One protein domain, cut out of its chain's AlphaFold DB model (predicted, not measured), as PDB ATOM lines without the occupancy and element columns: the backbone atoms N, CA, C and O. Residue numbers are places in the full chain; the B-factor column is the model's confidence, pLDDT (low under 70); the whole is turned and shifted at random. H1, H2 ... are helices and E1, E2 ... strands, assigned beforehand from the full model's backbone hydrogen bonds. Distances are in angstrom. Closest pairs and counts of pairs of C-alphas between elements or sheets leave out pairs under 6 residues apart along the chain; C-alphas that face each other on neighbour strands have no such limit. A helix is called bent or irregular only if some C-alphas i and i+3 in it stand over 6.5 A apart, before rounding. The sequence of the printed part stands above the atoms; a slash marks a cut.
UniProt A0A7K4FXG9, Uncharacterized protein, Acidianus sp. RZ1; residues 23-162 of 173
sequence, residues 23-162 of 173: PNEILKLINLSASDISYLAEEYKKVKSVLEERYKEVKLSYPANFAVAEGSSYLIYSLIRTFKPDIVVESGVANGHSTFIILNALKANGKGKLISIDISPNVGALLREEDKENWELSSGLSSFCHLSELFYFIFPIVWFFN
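This is residues 23 to 162 of the 173 residues of an uncharacterized protein of Acidianus sp. RZ1 (UniProt A0A7K4FXG9). Picture a small twisted sheet of four strands with helix H4 laid along one face, H3 side by side with H4, and the long helix H2 crossing H3 and H4 on their side away from the sheet. The short H1 folds back beside the first residues of H2 and beside H3, while H6, residues 141 to 148, lies at the far end of the domain from H1. The printed part has 140 residues, with six named helices and four named strands in the order H1 H2 H3 E1 H4 E2 H5 E3 H6 E4. The sheet runs E3 E2 E1 E4 and is mixed, and the class is mixed, helices and strands. The whole is compact, with a radius of gyration of the C-alphas of 14.9 A and spans of 44 by 38 by 27 A.

Find C-alpha 23 at (117.386, 93.259, 111.546); there H1 begins, and it runs to residue 29. From C-alpha 34 at (111.198, 82.108, 110.318), H2 runs through residues 34 to 57 and covers 35.3 A. After a stretch with no named element, residues 58 to 69, look for H3 at residues 70 to 83, 20.0 A long. Next come E1, residues 87 to 91, 13.5 A, and H4, residues 97 to 108, 16.9 A. E2 is residues 113 to 118, 16.4 A. H5, residues 129 to 134, is irregular: C-alphas 131 and 134 are 7.5 A apart. E3, residues 135 to 139, is 12.7 A long. H6 is residues 141 to 148, and E4 is residues 159 to 161, ending at C-alpha 161 at (102.387, 103.474, 121.925).

Start at H1 and H2, a helical hairpin: they only just touch, with 3 pairs of C-alphas within 8 A, the closest being Asn 24 and Ile 37 at 7.1 A. H1 also touches H3, at a shallow tilt of 34.6 degrees, only just short of steep; their closest C-alphas, Pro 23 and Leu 75, are 5.5 A apart. With residues 40 to 44 alone H2 touches H3, at a steep tilt of 55 degrees; the closest C-alphas are Leu 40 and Ser 78, 6.2 A. With residues 47 to 51 alone it touches H4, at a steep tilt of 51 degrees; the closest C-alphas are Val 47 and Asn 104, 7.2 A. H3 and H4 touch at a shallow tilt of 29 degrees, the same way, closest at C-alphas Tyr 77 and Ala 105, 5.5 A. H4 is on the sheet at a height of 9.4 A, over E2 and along the strands, at 1 degrees to E2 on the local plane: two layers, a helix on one face of a sheet. H3, H5 and H6 only graze the sheet, and H2 is not on it. In the sheet, E1 and E4 are antiparallel, with N 89 and O 159 within hydrogen-bond range at 2.9 A. E2 is parallel to E1, with N 115 and O 88 at 2.8 A, and E3 is parallel to E2, with N 136 and O 114 at 2.8 A. E1, H4, E2 and E2, H5, E3 are strand-helix-strand units, parallel neighbour strands with a helix between, each with a right-handed crossover. H4 touches H5 with residues 100 to 104 alone; the closest C-alphas are Leu 103 and Asp 131, 6.8 A. Each O i to N i+4 pair is within hydrogen-bond range in H1, H3 and H4, against 18 of 20 in H2, 3 of 4 in H6 and 0 of 2 in H5, where 1 of 3 O i to N i+3 pairs is.

The two C-alphas farthest apart, Ser 35 and Ser 142, are 44.8 A apart. The printed part has no cut, and its one long link is H2 to H3, 12 residues. The mean pLDDT of the printed part is 86.7; residues 141 to 162 are under 70.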
ATOM      1  N   PRO A  23     118.721  93.138 110.966       90.56
ATOM      2  CA  PRO A  23     117.386  93.259 111.546       90.56
ATOM      3  C   PRO A  23     116.742  91.923 111.920       90.56
ATOM      4  O   PRO A  23     116.022  91.852 112.916       90.56
ATOM      5  N   ASN A  24     117.005  90.851 111.165       93.25
ATOM      6  CA  ASN A  24     116.411  89.542 111.428       93.25
ATOM      7  C   ASN A  24     116.854  88.963 112.775       93.25
ATOM      8  O   ASN A  24     116.083  88.237 113.395       93.25
ATOM      9  N   GLU A  25     118.055  89.293 113.257       90.88
ATOM     10  CA  GLU A  25     118.509  88.879 114.590       90.88
ATOM     11  C   GLU A  25     117.638  89.511 115.683       90.88
ATOM     12  O   GLU A  25     117.201  88.823 116.604       90.88
ATOM     13  N   ILE A  26     117.278  90.790 115.536       89.50
ATOM     14  CA  ILE A  26     116.357  91.471 116.459       89.50
ATOM     15  C   ILE A  26     114.955  90.854 116.375       89.50
ATOM     16  O   ILE A  26     114.323  90.621 117.404       89.50
ATOM     17  N   LEU A  27     114.471  90.538 115.169       91.38
ATOM     18  CA  LEU A  27     113.154  89.915 114.983       91.38
ATOM     19  C   LEU A  27     113.074  88.516 115.612       91.38
ATOM     20  O   LEU A  27     112.059  88.169 116.217       91.38
ATOM     21  N   LYS A  28     114.152  87.729 115.541       92.75
ATOM     22  CA  LYS A  28     114.243  86.439 116.242       92.75
ATOM     23  C   LYS A  28     114.200  86.616 117.760       92.75
ATOM     24  O   LYS A  28     113.549  85.826 118.437       92.75
ATOM     25  N   LEU A  29     114.841  87.656 118.304       91.25
ATOM     26  CA  LEU A  29     114.843  87.926 119.751       91.25
ATOM     27  C   LEU A  29     113.461  88.267 120.307       91.25
ATOM     28  O   LEU A  29     113.168  87.930 121.451       91.25
ATOM     29  N   ILE A  30     112.595  88.887 119.505       90.56
ATOM     30  CA  ILE A  30     111.185  89.105 119.864       90.56
ATOM     31  C   ILE A  30     110.285  87.916 119.471       90.56
ATOM     32  O   ILE A  30     109.064  88.046 119.422       90.56
ATOM     33  N   ASN A  31     110.893  86.747 119.243       93.38
ATOM     34  CA  ASN A  31     110.250  85.447 119.069       93.38
ATOM     35  C   ASN A  31     109.362  85.325 117.813       93.38
ATOM     36  O   ASN A  31     108.373  84.589 117.829       93.38
ATOM     37  N   LEU A  32     109.706  86.023 116.719       94.06
ATOM     38  CA  LEU A  32     109.081  85.771 115.415       94.06
ATOM     39  C   LEU A  32     109.567  84.447 114.821       94.06
ATOM     40  O   LEU A  32     110.755  84.117 114.871       94.06
ATOM     41  N   SER A  33     108.648  83.718 114.186       96.62
ATOM     42  CA  SER A  33     108.997  82.516 113.431       96.62
ATOM     43  C   SER A  33     109.744  82.867 112.139       96.62
ATOM     44  O   SER A  33     109.584  83.951 111.577       96.62
ATOM     45  N   ALA A  34     110.525  81.923 111.608       96.00
ATOM     46  CA  ALA A  34     111.198  82.108 110.318       96.00
ATOM     47  C   ALA A  34     110.206  82.380 109.168       96.00
ATOM     48  O   ALA A  34     110.516  83.144 108.255       96.00
ATOM     49  N   SER A  35     109.003  81.796 109.228       97.31
ATOM     50  CA  SER A  35     107.929  82.072 108.270       97.31
ATOM     51  C   SER A  35     107.396  83.497 108.378       97.31
ATOM     52  O   SER A  35     107.187  84.126 107.345       97.31
ATOM     53  N   ASP A  36     107.231  84.031 109.594       97.44
ATOM     54  CA  ASP A  36     106.774  85.414 109.790       97.44
ATOM     55  C   ASP A  36     107.823  86.410 109.295       97.44
ATOM     56  O   ASP A  36     107.490  87.367 108.600       97.44
ATOM     57  N   ILE A  37     109.101  86.159 109.596       97.88
ATOM     58  CA  ILE A  37     110.218  86.986 109.120       97.88
ATOM     59  C   ILE A  37     110.263  86.989 107.587       97.88
ATOM     60  O   ILE A  37     110.365  88.048 106.976       97.88
ATOM     61  N   SER A  38     110.140  85.818 106.957       98.12
ATOM     62  CA  SER A  38     110.104  85.704 105.493       98.12
ATOM     63  C   SER A  38     108.917  86.463 104.891       98.12
ATOM     64  O   SER A  38     109.080  87.230 103.941       98.12
ATOM     65  N   TYR A  39     107.731  86.326 105.487       98.25
ATOM     66  CA  TYR A  39     106.538  87.056 105.065       98.25
ATOM     67  C   TYR A  39     106.730  88.579 105.154       98.25
ATOM     68  O   TYR A  39     106.450  89.285 104.185       98.25
ATOM     69  N   LEU A  40     107.253  89.083 106.276       98.31
ATOM     70  CA  LEU A  40     107.521  90.511 106.474       98.31
ATOM     71  C   LEU A  40     108.575  91.040 105.501       98.31
ATOM     72  O   LEU A  40     108.428  92.150 104.995       98.31
ATOM     73  N   ALA A  41     109.610  90.254 105.204       98.25
ATOM     74  CA  ALA A  41     110.628  90.624 104.227       98.25
ATOM     75  C   ALA A  41     110.031  90.780 102.819       98.25
ATOM     76  O   ALA A  41     110.307  91.769 102.139       98.25
ATOM     77  N   GLU A  42     109.183  89.846 102.384       98.50
ATOM     78  CA  GLU A  42     108.511  89.926 101.080       98.50
ATOM     79  C   GLU A  42     107.473  91.054 101.014       98.50
ATOM     80  O   GLU A  42     107.328  91.711  99.980       98.50
ATOM     81  N   GLU A  43     106.763  91.317 102.111       98.50
ATOM     82  CA  GLU A  43     105.842  92.451 102.215       98.50
ATOM     83  C   GLU A  43     106.603  93.786 102.131       98.50
ATOM     84  O   GLU A  43     106.276  94.640 101.302       98.50
ATOM     85  N   TYR A  44     107.685  93.934 102.901       98.56
ATOM     86  CA  TYR A  44     108.535  95.124 102.902       98.56
ATOM     87  C   TYR A  44     109.177  95.391 101.537       98.56
ATOM     88  O   TYR A  44     109.196  96.539 101.096       98.56
ATOM     89  N   LYS A  45     109.643  94.360 100.817       98.44
ATOM     90  CA  LYS A  45     110.205  94.515  99.459       98.44
ATOM     91  C   LYS A  45     109.240  95.216  98.502       98.44
ATOM     92  O   LYS A  45     109.673  96.051  97.712       98.44
ATOM     93  N   LYS A  46     107.940  94.915  98.588       98.50
ATOM     94  CA  LYS A  46     106.904  95.561  97.762       98.50
ATOM     95  C   LYS A  46     106.711  97.028  98.135       98.50
ATOM     96  O   LYS A  46     106.535  97.867  97.263       98.50
ATOM     97  N   VAL A  47     106.748  97.348  99.426       98.06
ATOM     98  CA  VAL A  47     106.658  98.739  99.898       98.06
ATOM     99  C   VAL A  47     107.896  99.525  99.464       98.06
ATOM    100  O   VAL A  47     107.783 100.640  98.955       98.06
ATOM    101  N   LYS A  48     109.080  98.924  99.606       97.50
ATOM    102  CA  LYS A  48     110.354  99.515  99.204       97.50
ATOM    103  C   LYS A  48     110.385  99.833  97.711       97.50
ATOM    104  O   LYS A  48     110.771 100.941  97.361       97.50
ATOM    105  N   SER A  49     109.939  98.920  96.847       97.81
ATOM    106  CA  SER A  49     109.946  99.167  95.400       97.81
ATOM    107  C   SER A  49     109.062 100.356  95.012       97.81
ATOM    108  O   SER A  49     109.469 101.183  94.200       97.81
ATOM    109  N   VAL A  50     107.895 100.518  95.647       97.69
ATOM    110  CA  VAL A  50     107.046 101.708  95.453       97.69
ATOM    111  C   VAL A  50     107.788 102.980  95.864       97.69
ATOM    112  O   VAL A  50     107.741 103.980  95.150       97.69
ATOM    113  N   LEU A  51     108.484 102.952  97.001       96.06
ATOM    114  CA  LEU A  51     109.252 104.097  97.478       96.06
ATOM    115  C   LEU A  51     110.412 104.442  96.532       96.06
ATOM    116  O   LEU A  51     110.617 105.615  96.224       96.06
ATOM    117  N   GLU A  52     111.144 103.440  96.043       95.75
ATOM    118  CA  GLU A  52     112.245 103.599  95.086       95.75
ATOM    119  C   GLU A  52     111.788 104.243  93.771       95.75
ATOM    120  O   GLU A  52     112.497 105.098  93.241       95.75
ATOM    121  N   GLU A  53     110.599 103.905  93.265       96.94
ATOM    122  CA  GLU A  53     110.037 104.589  92.092       96.94
ATOM    123  C   GLU A  53     109.722 106.062  92.387       96.94
ATOM    124  O   GLU A  53     110.079 106.941  91.603       96.94
ATOM    125  N   ARG A  54     109.159 106.378  93.560       95.06
ATOM    126  CA  ARG A  54     108.857 107.772  93.940       95.06
ATOM    127  C   ARG A  54     110.102 108.648  94.029       95.06
ATOM    128  O   ARG A  54     110.053 109.820  93.664       95.06
ATOM    129  N   TYR A  55     111.230 108.087  94.459       94.62
ATOM    130  CA  TYR A  55     112.511 108.798  94.459       94.62
ATOM    131  C   TYR A  55     112.949 109.267  93.064       94.62
ATOM    132  O   TYR A  55     113.689 110.246  92.971       94.62
ATOM    133  N   LYS A  56     112.507 108.603  91.990       94.62
ATOM    134  CA  LYS A  56     112.808 108.992  90.603       94.62
ATOM    135  C   LYS A  56     111.885 110.102  90.093       94.62
ATOM    136  O   LYS A  56     112.266 110.844  89.193       94.62
ATOM    137  N   GLU A  57     110.681 110.203  90.652       93.31
ATOM    138  CA  GLU A  57     109.630 111.135  90.221       93.31
ATOM    139  C   GLU A  57     109.686 112.478  90.962       93.31
ATOM    140  O   GLU A  57     109.311 113.520  90.419       93.31
ATOM    141  N   VAL A  58     110.127 112.465  92.222       92.62
ATOM    142  CA  VAL A  58     109.997 113.606  93.132       92.62
ATOM    143  C   VAL A  58     111.277 114.435  93.187       92.62
ATOM    144  O   VAL A  58     112.378 113.930  93.409       92.62
ATOM    145  N   LYS A  59     111.124 115.759  93.106       92.31
ATOM    146  CA  LYS A  59     112.194 116.693  93.464       92.31
ATOM    147  C   LYS A  59     112.337 116.759  94.987       92.31
ATOM    148  O   LYS A  59     111.476 117.304  95.674       92.31
ATOM    149  N   LEU A  60     113.437 116.223  95.508       90.19
ATOM    150  CA  LEU A  60     113.699 116.193  96.947       90.19
ATOM    151  C   LEU A  60     113.978 117.594  97.509       90.19
ATOM    152  O   LEU A  60     114.682 118.396  96.892       90.19
ATOM    153  N   SER A  61     113.449 117.858  98.705       87.81
ATOM    154  CA  SER A  61     113.718 119.094  99.459       87.81
ATOM    155  C   SER A  61     114.923 118.952 100.394       87.81
ATOM    156  O   SER A  61     115.554 119.945 100.740       87.81
ATOM    157  N   TYR A  62     115.270 117.716 100.760       88.19
ATOM    158  CA  TYR A  62     116.428 117.377 101.590       88.19
ATOM    159  C   TYR A  62     117.361 116.405 100.850       88.19
ATOM    160  O   TYR A  62     116.906 115.690  99.951       88.19
ATOM    161  N   PRO A  63     118.651 116.323 101.216       86.31
ATOM    162  CA  PRO A  63     119.570 115.342 100.644       86.31
ATOM    163  C   PRO A  63     119.054 113.900 100.766       86.31
ATOM    164  O   PRO A  63     118.524 113.498 101.802       86.31
ATOM    165  N   ALA A  64     119.223 113.094  99.715       81.50
ATOM    166  CA  ALA A  64     118.742 111.708  99.697       81.50
ATOM    167  C   ALA A  64     119.390 110.836 100.788       81.50
ATOM    168  O   ALA A  64     118.749 109.931 101.312       81.50
ATOM    169  N   ASN A  65     120.630 111.140 101.183       80.69
ATOM    170  CA  ASN A  65     121.361 110.438 102.241       80.69
ATOM    171  C   ASN A  65     120.860 110.744 103.665       80.69
ATOM    172  O   ASN A  65     121.392 110.177 104.612       80.69
ATOM    173  N   PHE A  66     119.859 111.616 103.834       80.19
ATOM    174  CA  PHE A  66     119.135 111.755 105.105       80.19
ATOM    175  C   PHE A  66     118.073 110.662 105.282       80.19
ATOM    176  O   PHE A  66     117.461 110.560 106.342       80.19
ATOM    177  N   ALA A  67     117.828 109.857 104.244       79.69
ATOM    178  CA  ALA A  67     116.967 108.697 104.345       79.69
ATOM    179  C   ALA A  67     117.516 107.693 105.363       79.69
ATOM    180  O   ALA A  67     118.718 107.435 105.438       79.69
ATOM    181  N   VAL A  68     116.598 107.091 106.115       81.75
ATOM    182  CA  VAL A  68     116.899 105.960 106.987       81.75
ATOM    183  C   VAL A  68     117.465 104.794 106.159       81.75
ATOM    184  O   VAL A  68     117.021 104.527 105.041       81.75
ATOM    185  N   ALA A  69     118.485 104.122 106.697       87.25
ATOM    186  CA  ALA A  69     119.119 102.990 106.033       87.25
ATOM    187  C   ALA A  69     118.141 101.814 105.878       87.25
ATOM    188  O   ALA A  69     117.284 101.590 106.731       87.25
ATOM    189  N   GLU A  70     118.318 101.011 104.829       91.06
ATOM    190  CA  GLU A  70     117.392  99.927 104.474       91.06
ATOM    191  C   GLU A  70     117.124  98.943 105.619       91.06
ATOM    192  O   GLU A  70     115.970  98.594 105.862       91.06
ATOM    193  N   GLY A  71     118.164  98.524 106.347       90.69
ATOM    194  CA  GLY A  71     117.998  97.614 107.482       90.69
ATOM    195  C   GLY A  71     117.123  98.216 108.585       90.69
ATOM    196  O   GLY A  71     116.248  97.544 109.127       90.69
ATOM    197  N   SER A  72     117.295  99.506 108.870       90.44
ATOM    198  CA  SER A  72     116.474 100.230 109.842       90.44
ATOM    199  C   SER A  72     115.037 100.415 109.347       90.44
ATOM    200  O   SER A  72     114.109 100.200 110.122       90.44
ATOM    201  N   SER A  73     114.831 100.736 108.066       94.19
ATOM    202  CA  SER A  73     113.495 100.809 107.453       94.19
ATOM    203  C   SER A  73     112.749  99.479 107.554       94.19
ATOM    204  O   SER A  73     111.600  99.445 107.994       94.19
ATOM    205  N   TYR A  74     113.415  98.372 107.218       96.62
ATOM    206  CA  TYR A  74     112.845  97.031 107.334       96.62
ATOM    207  C   TYR A  74     112.513  96.668 108.786       96.62
ATOM    208  O   TYR A  74     111.435  96.135 109.064       96.62
ATOM    209  N   LEU A  75     113.404  96.996 109.727       94.38
ATOM    210  CA  LEU A  75     113.163  96.763 111.147       94.38
ATOM    211  C   LEU A  75     111.943  97.553 111.642       94.38
ATOM    212  O   LEU A  75     111.063  96.970 112.267       94.38
ATOM    213  N   ILE A  76     111.855  98.850 111.329       95.12
ATOM    214  CA  ILE A  76     110.717  99.707 111.706       95.12
ATOM    215  C   ILE A  76     109.408  99.141 111.148       95.12
ATOM    216  O   ILE A  76     108.440  98.992 111.898       95.12
ATOM    217  N   TYR A  77     109.388  98.783 109.860       97.62
ATOM    218  CA  TYR A  77     108.228  98.167 109.214       97.62
ATOM    219  C   TYR A  77     107.775  96.912 109.968       97.62
ATOM    220  O   TYR A  77     106.613  96.789 110.361       97.62
ATOM    221  N   SER A  78     108.723  96.011 110.230       97.25
ATOM    222  CA  SER A  78     108.479  94.735 110.896       97.25
ATOM    223  C   SER A  78     107.952  94.924 112.317       97.25
ATOM    224  O   SER A  78     106.943  94.327 112.675       97.25
ATOM    225  N   LEU A  79     108.555  95.819 113.107       95.44
ATOM    226  CA  LEU A  79     108.108  96.111 114.472       95.44
ATOM    227  C   LEU A  79     106.663  96.628 114.499       95.44
ATOM    228  O   LEU A  79     105.864  96.180 115.320       95.44
ATOM    229  N   ILE A  80     106.287  97.515 113.575       96.25
ATOM    230  CA  ILE A  80     104.906  98.009 113.479       96.25
ATOM    231  C   ILE A  80     103.949  96.876 113.115       96.25
ATOM    232  O   ILE A  80     102.882  96.758 113.720       96.25
ATOM    233  N   ARG A  81     104.309  96.027 112.150       97.50
ATOM    234  CA  ARG A  81     103.478  94.887 111.729       97.50
ATOM    235  C   ARG A  81     103.294  93.854 112.835       97.50
ATOM    236  O   ARG A  81     102.199  93.308 112.984       97.50
ATOM    237  N   THR A  82     104.330  93.634 113.639       95.06
ATOM    238  CA  THR A  82     104.298  92.720 114.783       95.06
ATOM    239  C   THR A  82     103.473  93.286 115.935       95.06
ATOM    240  O   THR A  82     102.539  92.632 116.398       95.06
ATOM    241  N   PHE A  83     103.789  94.495 116.405       94.19
ATOM    242  CA  PHE A  83     103.191  95.048 117.626       94.19
ATOM    243  C   PHE A  83     101.843  95.725 117.402       94.19
ATOM    244  O   PHE A  83     101.094  95.908 118.360       94.19
ATOM    245  N   LYS A  84     101.518  96.072 116.152       94.75
ATOM    246  CA  LYS A  84     100.252  96.699 115.754       94.75
ATOM    247  C   LYS A  84      99.902  97.903 116.644       94.75
ATOM    248  O   LYS A  84      98.823  97.905 117.248       94.75
ATOM    249  N   PRO A  85     100.799  98.900 116.753       92.50
ATOM    250  CA  PRO A  85     100.586 100.053 117.615       92.50
ATOM    251  C   PRO A  85      99.359 100.857 117.184       92.50
ATOM    252  O   PRO A  85      99.031 100.930 115.999       92.50
ATOM    253  N   ASP A  86      98.692 101.485 118.151       91.44
ATOM    254  CA  ASP A  86      97.605 102.423 117.858       91.44
ATOM    255  C   ASP A  86      98.158 103.810 117.501       91.44
ATOM    256  O   ASP A  86      97.545 104.543 116.723       91.44
ATOM    257  N   ILE A  87      99.315 104.176 118.063       88.69
ATOM    258  CA  ILE A  87      99.993 105.446 117.806       88.69
ATOM    259  C   ILE A  87     101.493 105.194 117.624       88.69
ATOM    260  O   ILE A  87     102.128 104.517 118.437       88.69
ATOM    261  N   VAL A  88     102.059 105.786 116.579       89.94
ATOM    262  CA  VAL A  88     103.502 105.888 116.341       89.94
ATOM    263  C   VAL A  88     103.888 107.358 116.399       89.94
ATOM    264  O   VAL A  88     103.185 108.190 115.828       89.94
ATOM    265  N   VAL A  89     104.978 107.682 117.089       89.00
ATOM    266  CA  VAL A  89     105.531 109.042 117.120       89.00
ATOM    267  C   VAL A  89     106.887 109.050 116.428       89.00
ATOM    268  O   VAL A  89     107.770 108.266 116.778       89.00
ATOM    269  N   GLU A  90     107.045 109.943 115.458       90.81
ATOM    270  CA  GLU A  90     108.277 110.168 114.700       90.81
ATOM    271  C   GLU A  90     108.796 111.586 114.957       90.81
ATOM    272  O   GLU A  90     108.027 112.546 115.018       90.81
ATOM    273  N   SER A  91     110.116 111.722 115.081       87.69
ATOM    274  CA  SER A  91     110.791 113.021 115.125       87.69
ATOM    275  C   SER A  91     111.745 113.143 113.940       87.69
ATOM    276  O   SER A  91     112.606 112.286 113.747       87.69
ATOM    277  N   GLY A  92     111.576 114.203 113.150       88.25
ATOM    278  CA  GLY A  92     112.275 114.397 111.881       88.25
ATOM    279  C   GLY A  92     111.656 113.580 110.743       88.25
ATOM    280  O   GLY A  92     111.761 112.359 110.703       88.25
ATOM    281  N   VAL A  93     111.043 114.275 109.789       92.06
ATOM    282  CA  VAL A  93     110.369 113.711 108.608       92.06
ATOM    283  C   VAL A  93     111.266 113.819 107.375       92.06
ATOM    284  O   VAL A  93     111.356 112.885 106.574       92.06
ATOM    285  N   ALA A  94     111.943 114.961 107.195       92.94
ATOM    286  CA  ALA A  94     112.721 115.278 105.993       92.94
ATOM    287  C   ALA A  94     111.925 115.002 104.694       92.94
ATOM    288  O   ALA A  94     110.827 115.525 104.507       92.94
ATOM    289  N   ASN A  95     112.439 114.175 103.774       94.81
ATOM    290  CA  ASN A  95     111.712 113.814 102.550       94.81
ATOM    291  C   ASN A  95     110.563 112.808 102.782       94.81
ATOM    292  O   ASN A  95     109.794 112.572 101.855       94.81
ATOM    293  N   GLY A  96     110.422 112.226 103.978       95.56
ATOM    294  CA  GLY A  96     109.338 111.299 104.328       95.56
ATOM    295  C   GLY A  96     109.612 109.821 104.040       95.56
ATOM    296  O   GLY A  96     108.664 109.068 103.851       95.56
ATOM    297  N   HIS A  97     110.878 109.385 103.983       96.00
ATOM    298  CA  HIS A  97     111.212 107.969 103.758       96.00
ATOM    299  C   HIS A  97     110.666 107.085 104.886       96.00
ATOM    300  O   HIS A  97     109.881 106.174 104.639       96.00
ATOM    301  N   SER A  98     111.067 107.359 106.131       95.38
ATOM    302  CA  SER A  98     110.600 106.626 107.312       95.38
ATOM    303  C   SER A  98     109.093 106.782 107.494       95.38
ATOM    304  O   SER A  98     108.404 105.787 107.699       95.38
ATOM    305  N   THR A  99     108.568 107.992 107.298       97.00
ATOM    306  CA  THR A  99     107.134 108.297 107.343       97.00
ATOM    307  C   THR A  99     106.337 107.408 106.384       97.00
ATOM    308  O   THR A  99     105.354 106.792 106.794       97.00
ATOM    309  N   PHE A 100     106.791 107.248 105.134       97.75
ATOM    310  CA  PHE A 100     106.155 106.361 104.155       97.75
ATOM    311  C   PHE A 100     106.161 104.897 104.609       97.75
ATOM    312  O   PHE A 100     105.132 104.221 104.530       97.75
ATOM    313  N   ILE A 101     107.297 104.409 105.114       97.88
ATOM    314  CA  ILE A 101     107.432 103.039 105.627       97.88
ATOM    315  C   ILE A 101     106.479 102.792 106.804       97.88
ATOM    316  O   ILE A 101     105.763 101.789 106.819       97.88
ATOM    317  N   ILE A 102     106.427 103.720 107.764       97.50
ATOM    318  CA  ILE A 102     105.565 103.635 108.948       97.50
ATOM    319  C   ILE A 102     104.088 103.618 108.540       97.50
ATOM    320  O   ILE A 102     103.340 102.740 108.976       97.50
ATOM    321  N   LEU A 103     103.667 104.546 107.676       98.00
ATOM    322  CA  LEU A 103     102.278 104.647 107.221       98.00
ATOM    323  C   LEU A 103     101.833 103.400 106.450       98.00
ATOM    324  O   LEU A 103     100.729 102.909 106.677       98.00
ATOM    325  N   ASN A 104     102.698 102.824 105.609       98.25
ATOM    326  CA  ASN A 104     102.386 101.572 104.912       98.25
ATOM    327  C   ASN A 104     102.257 100.385 105.874       98.25
ATOM    328  O   ASN A 104     101.376  99.545 105.687       98.25
ATOM    329  N   ALA A 105     103.081 100.317 106.923       98.06
ATOM    330  CA  ALA A 105     102.967  99.274 107.941       98.06
ATOM    331  C   ALA A 105     101.663  99.400 108.755       98.06
ATOM    332  O   ALA A 105     100.985  98.401 109.003       98.06
ATOM    333  N   LEU A 106     101.274 100.624 109.131       97.25
ATOM    334  CA  LEU A 106      99.998 100.908 109.804       97.25
ATOM    335  C   LEU A 106      98.796 100.584 108.906       97.25
ATOM    336  O   LEU A 106      97.847  99.932 109.343       97.25
ATOM    337  N   LYS A 107      98.865 100.949 107.623       97.50
ATOM    338  CA  LYS A 107      97.839 100.609 106.629       97.50
ATOM    339  C   LYS A 107      97.684  99.097 106.469       97.50
ATOM    340  O   LYS A 107      96.561  98.603 106.490       97.50
ATOM    341  N   ALA A 108      98.786  98.350 106.392       97.88
ATOM    342  CA  ALA A 108      98.765  96.885 106.338       97.88
ATOM    343  C   ALA A 108      98.226  96.237 107.631       97.88
ATOM    344  O   ALA A 108      97.634  95.159 107.590       97.88
ATOM    345  N   ASN A 109      98.364  96.904 108.782       97.25
ATOM    346  CA  ASN A 109      97.690  96.505 110.021       97.25
ATOM    347  C   ASN A 109      96.183  96.808 110.028       97.25
ATOM    348  O   ASN A 109      95.482  96.331 110.921       97.25
ATOM    349  N   GLY A 110      95.696  97.628 109.092       97.38
ATOM    350  CA  GLY A 110      94.327  98.142 109.071       97.38
ATOM    351  C   GLY A 110      94.005  99.082 110.234       97.38
ATOM    352  O   GLY A 110      92.830  99.339 110.491       97.38
ATOM    353  N   LYS A 111      95.016  99.553 110.982       93.75
ATOM    354  CA  LYS A 111      94.825 100.433 112.139       93.75
ATOM    355  C   LYS A 111      96.076 101.232 112.505       93.75
ATOM    356  O   LYS A 111      97.201 100.853 112.184       93.75
ATOM    357  N   GLY A 112      95.832 102.253 113.320       92.94
ATOM    358  CA  GLY A 112      96.838 103.077 113.973       92.94
ATOM    359  C   GLY A 112      97.134 104.364 113.209       92.94
ATOM    360  O   GLY A 112      96.765 104.506 112.045       92.94
ATOM    361  N   LYS A 113      97.773 105.315 113.890       93.50
ATOM    362  CA  LYS A 113      98.125 106.624 113.331       93.50
ATOM    363  C   LYS A 113      99.577 106.999 113.587       93.50
ATOM    364  O   LYS A 113     100.157 106.588 114.593       93.50
ATOM    365  N   LEU A 114     100.138 107.806 112.697       95.62
ATOM    366  CA  LEU A 114     101.465 108.389 112.840       95.62
ATOM    367  C   LEU A 114     101.341 109.868 113.193       95.62
ATOM    368  O   LEU A 114     100.731 110.634 112.454       95.62
ATOM    369  N   ILE A 115     101.965 110.258 114.299       93.50
ATOM    370  CA  ILE A 115     102.186 111.652 114.668       93.50
ATOM    371  C   ILE A 115     103.656 111.962 114.397       93.50
ATOM    372  O   ILE A 115     104.534 111.420 115.069       93.50
ATOM    373  N   SER A 116     103.934 112.830 113.432       92.31
ATOM    374  CA  SER A 116     105.295 113.289 113.159       92.31
ATOM    375  C   SER A 116     105.500 114.703 113.682       92.31
ATOM    376  O   SER A 116     104.612 115.553 113.593       92.31
ATOM    377  N   ILE A 117     106.695 114.965 114.200       89.50
ATOM    378  CA  ILE A 117     107.136 116.299 114.598       89.50
ATOM    379  C   ILE A 117     108.364 116.672 113.785       89.50
ATOM    380  O   ILE A 117     109.354 115.938 113.763       89.50
ATOM    381  N   ASP A 118     108.314 117.834 113.148       88.69
ATOM    382  CA  ASP A 118     109.445 118.394 112.414       88.69
ATOM    383  C   ASP A 118     109.534 119.907 112.647       88.69
ATOM    384  O   ASP A 118     108.545 120.589 112.914       88.69
ATOM    385  N   ILE A 119     110.742 120.453 112.566       87.19
ATOM    386  CA  ILE A 119     110.962 121.897 112.678       87.19
ATOM    387  C   ILE A 119     110.418 122.599 111.426       87.19
ATOM    388  O   ILE A 119     109.926 123.726 111.513       87.19
ATOM    389  N   SER A 120     110.483 121.934 110.272       87.19
ATOM    390  CA  SER A 120     110.019 122.451 108.991       87.19
ATOM    391  C   SER A 120     108.606 121.958 108.663       87.19
ATOM    392  O   SER A 120     108.333 120.763 108.767       87.19
ATOM    393  N   PRO A 121     107.702 122.834 108.189       88.44
ATOM    394  CA  PRO A 121     106.422 122.404 107.631       88.44
ATOM    395  C   PRO A 121     106.560 121.830 106.210       88.44
ATOM    396  O   PRO A 121     105.648 121.168 105.727       88.44
ATOM    397  N   ASN A 122     107.679 122.086 105.520       90.94
ATOM    398  CA  ASN A 122     107.923 121.599 104.163       90.94
ATOM    399  C   ASN A 122     108.709 120.283 104.212       90.94
ATOM    400  O   ASN A 122     109.939 120.266 104.091       90.94
ATOM    401  N   VAL A 123     107.989 119.193 104.462       94.06
ATOM    402  CA  VAL A 123     108.519 117.834 104.630       94.06
ATOM    403  C   VAL A 123     107.595 116.809 103.977       94.06
ATOM    404  O   VAL A 123     106.480 117.126 103.571       94.06
ATOM    405  N   GLY A 124     108.053 115.562 103.867       94.69
ATOM    406  CA  GLY A 124     107.227 114.468 103.358       94.69
ATOM    407  C   GLY A 124     107.032 114.496 101.843       94.69
ATOM    408  O   GLY A 124     106.008 114.033 101.358       94.69
ATOM    409  N   ALA A 125     108.002 115.025 101.086       95.50
ATOM    410  CA  ALA A 125     107.941 115.123  99.624       95.50
ATOM    411  C   ALA A 125     107.667 113.777  98.917       95.50
ATOM    412  O   ALA A 125     107.104 113.758  97.828       95.50
ATOM    413  N   LEU A 126     108.049 112.653  99.530       95.81
ATOM    414  CA  LEU A 126     107.805 111.303  99.013       95.81
ATOM    415  C   LEU A 126     106.374 110.799  99.260       95.81
ATOM    416  O   LEU A 126     106.035 109.722  98.775       95.81
ATOM    417  N   LEU A 127     105.544 111.521 100.015       96.44
ATOM    418  CA  LEU A 127     104.170 111.131 100.335       96.44
ATOM    419  C   LEU A 127     103.188 111.714  99.318       96.44
ATOM    420  O   LEU A 127     103.232 112.901  98.995       96.44
ATOM    421  N   ARG A 128     102.250 110.882  98.871       95.56
ATOM    422  CA  ARG A 128     101.064 111.285  98.110       95.56
ATOM    423  C   ARG A 128      99.905 111.515  99.074       95.56
ATOM    424  O   ARG A 128      99.950 111.062 100.213       95.56
ATOM    425  N   GLU A 129      98.856 112.199  98.623       93.00
ATOM    426  CA  GLU A 129      97.685 112.488  99.467       93.00
ATOM    427  C   GLU A 129      97.036 111.210 100.022       93.00
ATOM    428  O   GLU A 129      96.654 111.171 101.188       93.00
ATOM    429  N   GLU A 130      97.015 110.127  99.239       92.50
ATOM    430  CA  GLU A 130      96.495 108.822  99.671       92.50
ATOM    431  C   GLU A 130      97.279 108.162 100.821       92.50
ATOM    432  O   GLU A 130      96.749 107.280 101.495       92.50
ATOM    433  N   ASP A 131      98.535 108.554 101.052       93.75
ATOM    434  CA  ASP A 131      99.341 108.011 102.149       93.75
ATOM    435  C   ASP A 131      99.043 108.727 103.472       93.75
ATOM    436  O   ASP A 131      99.282 108.173 104.544       93.75
ATOM    437  N   LYS A 132      98.522 109.959 103.409       93.06
ATOM    438  CA  LYS A 132      98.403 110.868 104.559       93.06
ATOM    439  C   LYS A 132      97.151 110.639 105.404       93.06
ATOM    440  O   LYS A 132      96.982 111.322 106.405       93.06
ATOM    441  N   GLU A 133      96.301 109.676 105.043       90.75
ATOM    442  CA  GLU A 133      95.019 109.399 105.714       90.75
ATOM    443  C   GLU A 133      95.157 109.258 107.241       90.75
ATOM    444  O   GLU A 133      94.335 109.780 107.989       90.75
ATOM    445  N   ASN A 134      96.232 108.609 107.705       92.06
ATOM    446  CA  ASN A 134      96.507 108.366 109.125       92.06
ATOM    447  C   ASN A 134      97.725 109.149 109.646       92.06
ATOM    448  O   ASN A 134      98.379 108.709 110.600       92.06
ATOM    449  N   TRP A 135      98.063 110.273 109.009       96.75
ATOM    450  CA  TRP A 135      99.236 111.078 109.340       96.75
ATOM    451  C   TRP A 135      98.862 112.444 109.924       96.75
ATOM    452  O   TRP A 135      98.132 113.220 109.315       96.75
ATOM    453  N   GLU A 136      99.419 112.761 111.090       94.81
ATOM    454  CA  GLU A 136      99.325 114.070 111.738       94.81
ATOM    455  C   GLU A 136     100.732 114.688 111.816       94.81
ATOM    456  O   GLU A 136     101.614 114.141 112.477       94.81
ATOM    457  N   LEU A 137     100.953 115.833 111.162       93.00
ATOM    458  CA  LEU A 137     102.211 116.583 111.246       93.00
ATOM    459  C   LEU A 137     102.061 117.773 112.198       93.00
ATOM    460  O   LEU A 137     101.285 118.693 111.939       93.00
ATOM    461  N   SER A 138     102.861 117.792 113.262       88.69
ATOM    462  CA  SER A 138     103.065 118.976 114.093       88.69
ATOM    463  C   SER A 138     104.363 119.660 113.679       88.69
ATOM    464  O   SER A 138     105.440 119.075 113.797       88.69
ATOM    465  N   SER A 139     104.269 120.886 113.165       82.50
ATOM    466  CA  SER A 139     105.433 121.638 112.688       82.50
ATOM    467  C   SER A 139     105.744 122.846 113.567       82.50
ATOM    468  O   SER A 139     104.843 123.472 114.130       82.50
ATOM    469  N   GLY A 140     107.030 123.183 113.667       70.38
ATOM    470  CA  GLY A 140     107.518 124.389 114.336       70.38
ATOM    471  C   GLY A 140     108.247 124.143 115.660       70.38
ATOM    472  O   GLY A 140     108.122 123.105 116.310       70.38
ATOM    473  N   LEU A 141     109.040 125.142 116.066       60.88
ATOM    474  CA  LEU A 141     109.919 125.058 117.239       60.88
ATOM    475  C   LEU A 141     109.164 124.880 118.564       60.88
ATOM    476  O   LEU A 141     109.683 124.226 119.461       60.88
ATOM    477  N   SER A 142     107.948 125.416 118.698       62.47
ATOM    478  CA  SER A 142     107.145 125.281 119.923       62.47
ATOM    479  C   SER A 142     106.758 123.825 120.203       62.47
ATOM    480  O   SER A 142     106.921 123.354 121.328       62.47
ATOM    481  N   SER A 143     106.324 123.095 119.172       61.25
ATOM    482  CA  SER A 143     106.000 121.666 119.256       61.25
ATOM    483  C   SER A 143     107.224 120.814 119.590       61.25
ATOM    484  O   SER A 143     107.116 119.817 120.301       61.25
ATOM    485  N   PHE A 144     108.402 121.221 119.109       57.19
ATOM    486  CA  PHE A 144     109.668 120.547 119.390       57.19
ATOM    487  C   PHE A 144     110.153 120.788 120.833       57.19
ATOM    488  O   PHE A 144     110.530 119.839 121.525       57.19
ATOM    489  N   CYS A 145     110.096 122.035 121.322       53.66
ATOM    490  CA  CYS A 145     110.560 122.398 122.667       53.66
ATOM    491  C   CYS A 145     109.787 121.672 123.778       53.66
ATOM    492  O   CYS A 145     110.414 121.127 124.685       53.66
ATOM    493  N   HIS A 146     108.456 121.579 123.674       57.97
ATOM    494  CA  HIS A 146     107.623 120.931 124.699       57.97
ATOM    495  C   HIS A 146     107.954 119.440 124.903       57.97
ATOM    496  O   HIS A 146     107.801 118.903 125.996       57.97
ATOM    497  N   LEU A 147     108.454 118.762 123.865       54.31
ATOM    498  CA  LEU A 147     108.845 117.351 123.934       54.31
ATOM    499  C   LEU A 147     110.310 117.151 124.324       54.31
ATOM    500  O   LEU A 147     110.634 116.148 124.958       54.31
ATOM    501  N   SER A 148     111.186 118.107 124.004       50.75
ATOM    502  CA  SER A 148     112.591 118.081 124.436       50.75
ATOM    503  C   SER A 148     112.755 118.155 125.957       50.75
ATOM    504  O   SER A 148     113.704 117.599 126.503       50.75
ATOM    505  N   GLU A 149     111.795 118.766 126.655       47.38
ATOM    506  CA  GLU A 149     111.734 118.776 128.122       47.38
ATOM    507  C   GLU A 149     111.292 117.426 128.713       47.38
ATOM    508  O   GLU A 149     111.593 117.125 129.868       47.38
ATOM    509  N   LEU A 150     110.611 116.589 127.922       47.50
ATOM    510  CA  LEU A 150     110.084 115.289 128.349       47.50
ATOM    511  C   LEU A 150     111.025 114.119 128.024       47.50
ATOM    512  O   LEU A 150     110.928 113.070 128.666       47.50
ATOM    513  N   PHE A 151     111.949 114.278 127.072       44.34
ATOM    514  CA  PHE A 151     112.830 113.204 126.608       44.34
ATOM    515  C   PHE A 151     114.248 113.717 126.305       44.34
ATOM    516  O   PHE A 151     114.438 114.605 125.476       44.34
ATOM    517  N   TYR A 152     115.273 113.115 126.925       36.03
ATOM    518  CA  TYR A 152     116.672 113.332 126.534       36.03
ATOM    519  C   TYR A 152     116.906 112.743 125.127       36.03
ATOM    520  O   TYR A 152     116.786 111.537 124.921       36.03
ATOM    521  N   PHE A 153     117.193 113.616 124.157       35.41
ATOM    522  CA  PHE A 153     117.221 113.330 122.717       35.41
ATOM    523  C   PHE A 153     118.448 112.518 122.256       35.41
ATOM    524  O   PHE A 153     119.587 112.903 122.517       35.41
ATOM    525  N   ILE A 154     118.212 111.471 121.455       32.50
ATOM    526  CA  ILE A 154     119.175 110.874 120.510       32.50
ATOM    527  C   ILE A 154     118.407 110.638 119.193       32.50
ATOM    528  O   ILE A 154     117.294 110.128 119.218       32.50
ATOM    529  N   PHE A 155     118.947 111.060 118.048       31.44
ATOM    530  CA  PHE A 155     118.350 110.884 116.709       31.44
ATOM    531  C   PHE A 155     118.608 109.465 116.146       31.44
ATOM    532  O   PHE A 155     119.706 108.954 116.373       31.44
ATOM    533  N   PRO A 156     117.718 108.867 115.317       49.72
ATOM    534  CA  PRO A 156     116.277 109.085 115.170       49.72
ATOM    535  C   PRO A 156     115.506 108.033 115.990       49.72
ATOM    536  O   PRO A 156     115.675 106.830 115.781       49.72
ATOM    537  N   ILE A 157     114.647 108.459 116.919       61.03
ATOM    538  CA  ILE A 157     113.809 107.523 117.680       61.03
ATOM    539  C   ILE A 157     112.381 107.572 117.136       61.03
ATOM    540  O   ILE A 157     111.719 108.609 117.176       61.03
ATOM    541  N   VAL A 158     111.922 106.424 116.639       64.12
ATOM    542  CA  VAL A 158     110.505 106.123 116.417       64.12
ATOM    543  C   VAL A 158     109.978 105.476 117.695       64.12
ATOM    544  O   VAL A 158     110.546 104.489 118.166       64.12
ATOM    545  N   TRP A 159     108.902 106.019 118.261       65.81
ATOM    546  CA  TRP A 159     108.283 105.503 119.485       65.81
ATOM    547  C   TRP A 159     106.941 104.836 119.182       65.81
ATOM    548  O   TRP A 159     106.129 105.372 118.428       65.81
ATOM    549  N   PHE A 160     106.683 103.689 119.813       64.44
ATOM    550  CA  PHE A 160     105.437 102.933 119.671       64.44
ATOM    551  C   PHE A 160     104.600 103.024 120.946       64.44
ATOM    552  O   PHE A 160     105.078 102.684 122.028       64.44
ATOM    553  N   PHE A 161     103.336 103.425 120.817       54.75
ATOM    554  CA  PHE A 161     102.387 103.474 121.925       54.75
ATOM    555  C   PHE A 161     101.170 102.592 121.624       54.75
ATOM    556  O   PHE A 161     100.432 102.801 120.659       54.75
ATOM    557  N   ASN A 162     100.934 101.622 122.503       49.16
ATOM    558  CA  ASN A 162      99.645 100.945 122.624       49.16
ATOM    559  C   ASN A 162      98.799 101.739 123.618       49.16
ATOM    560  O   ASN A 162      99.343 102.183 124.631       49.16
TER     561      ASN A 162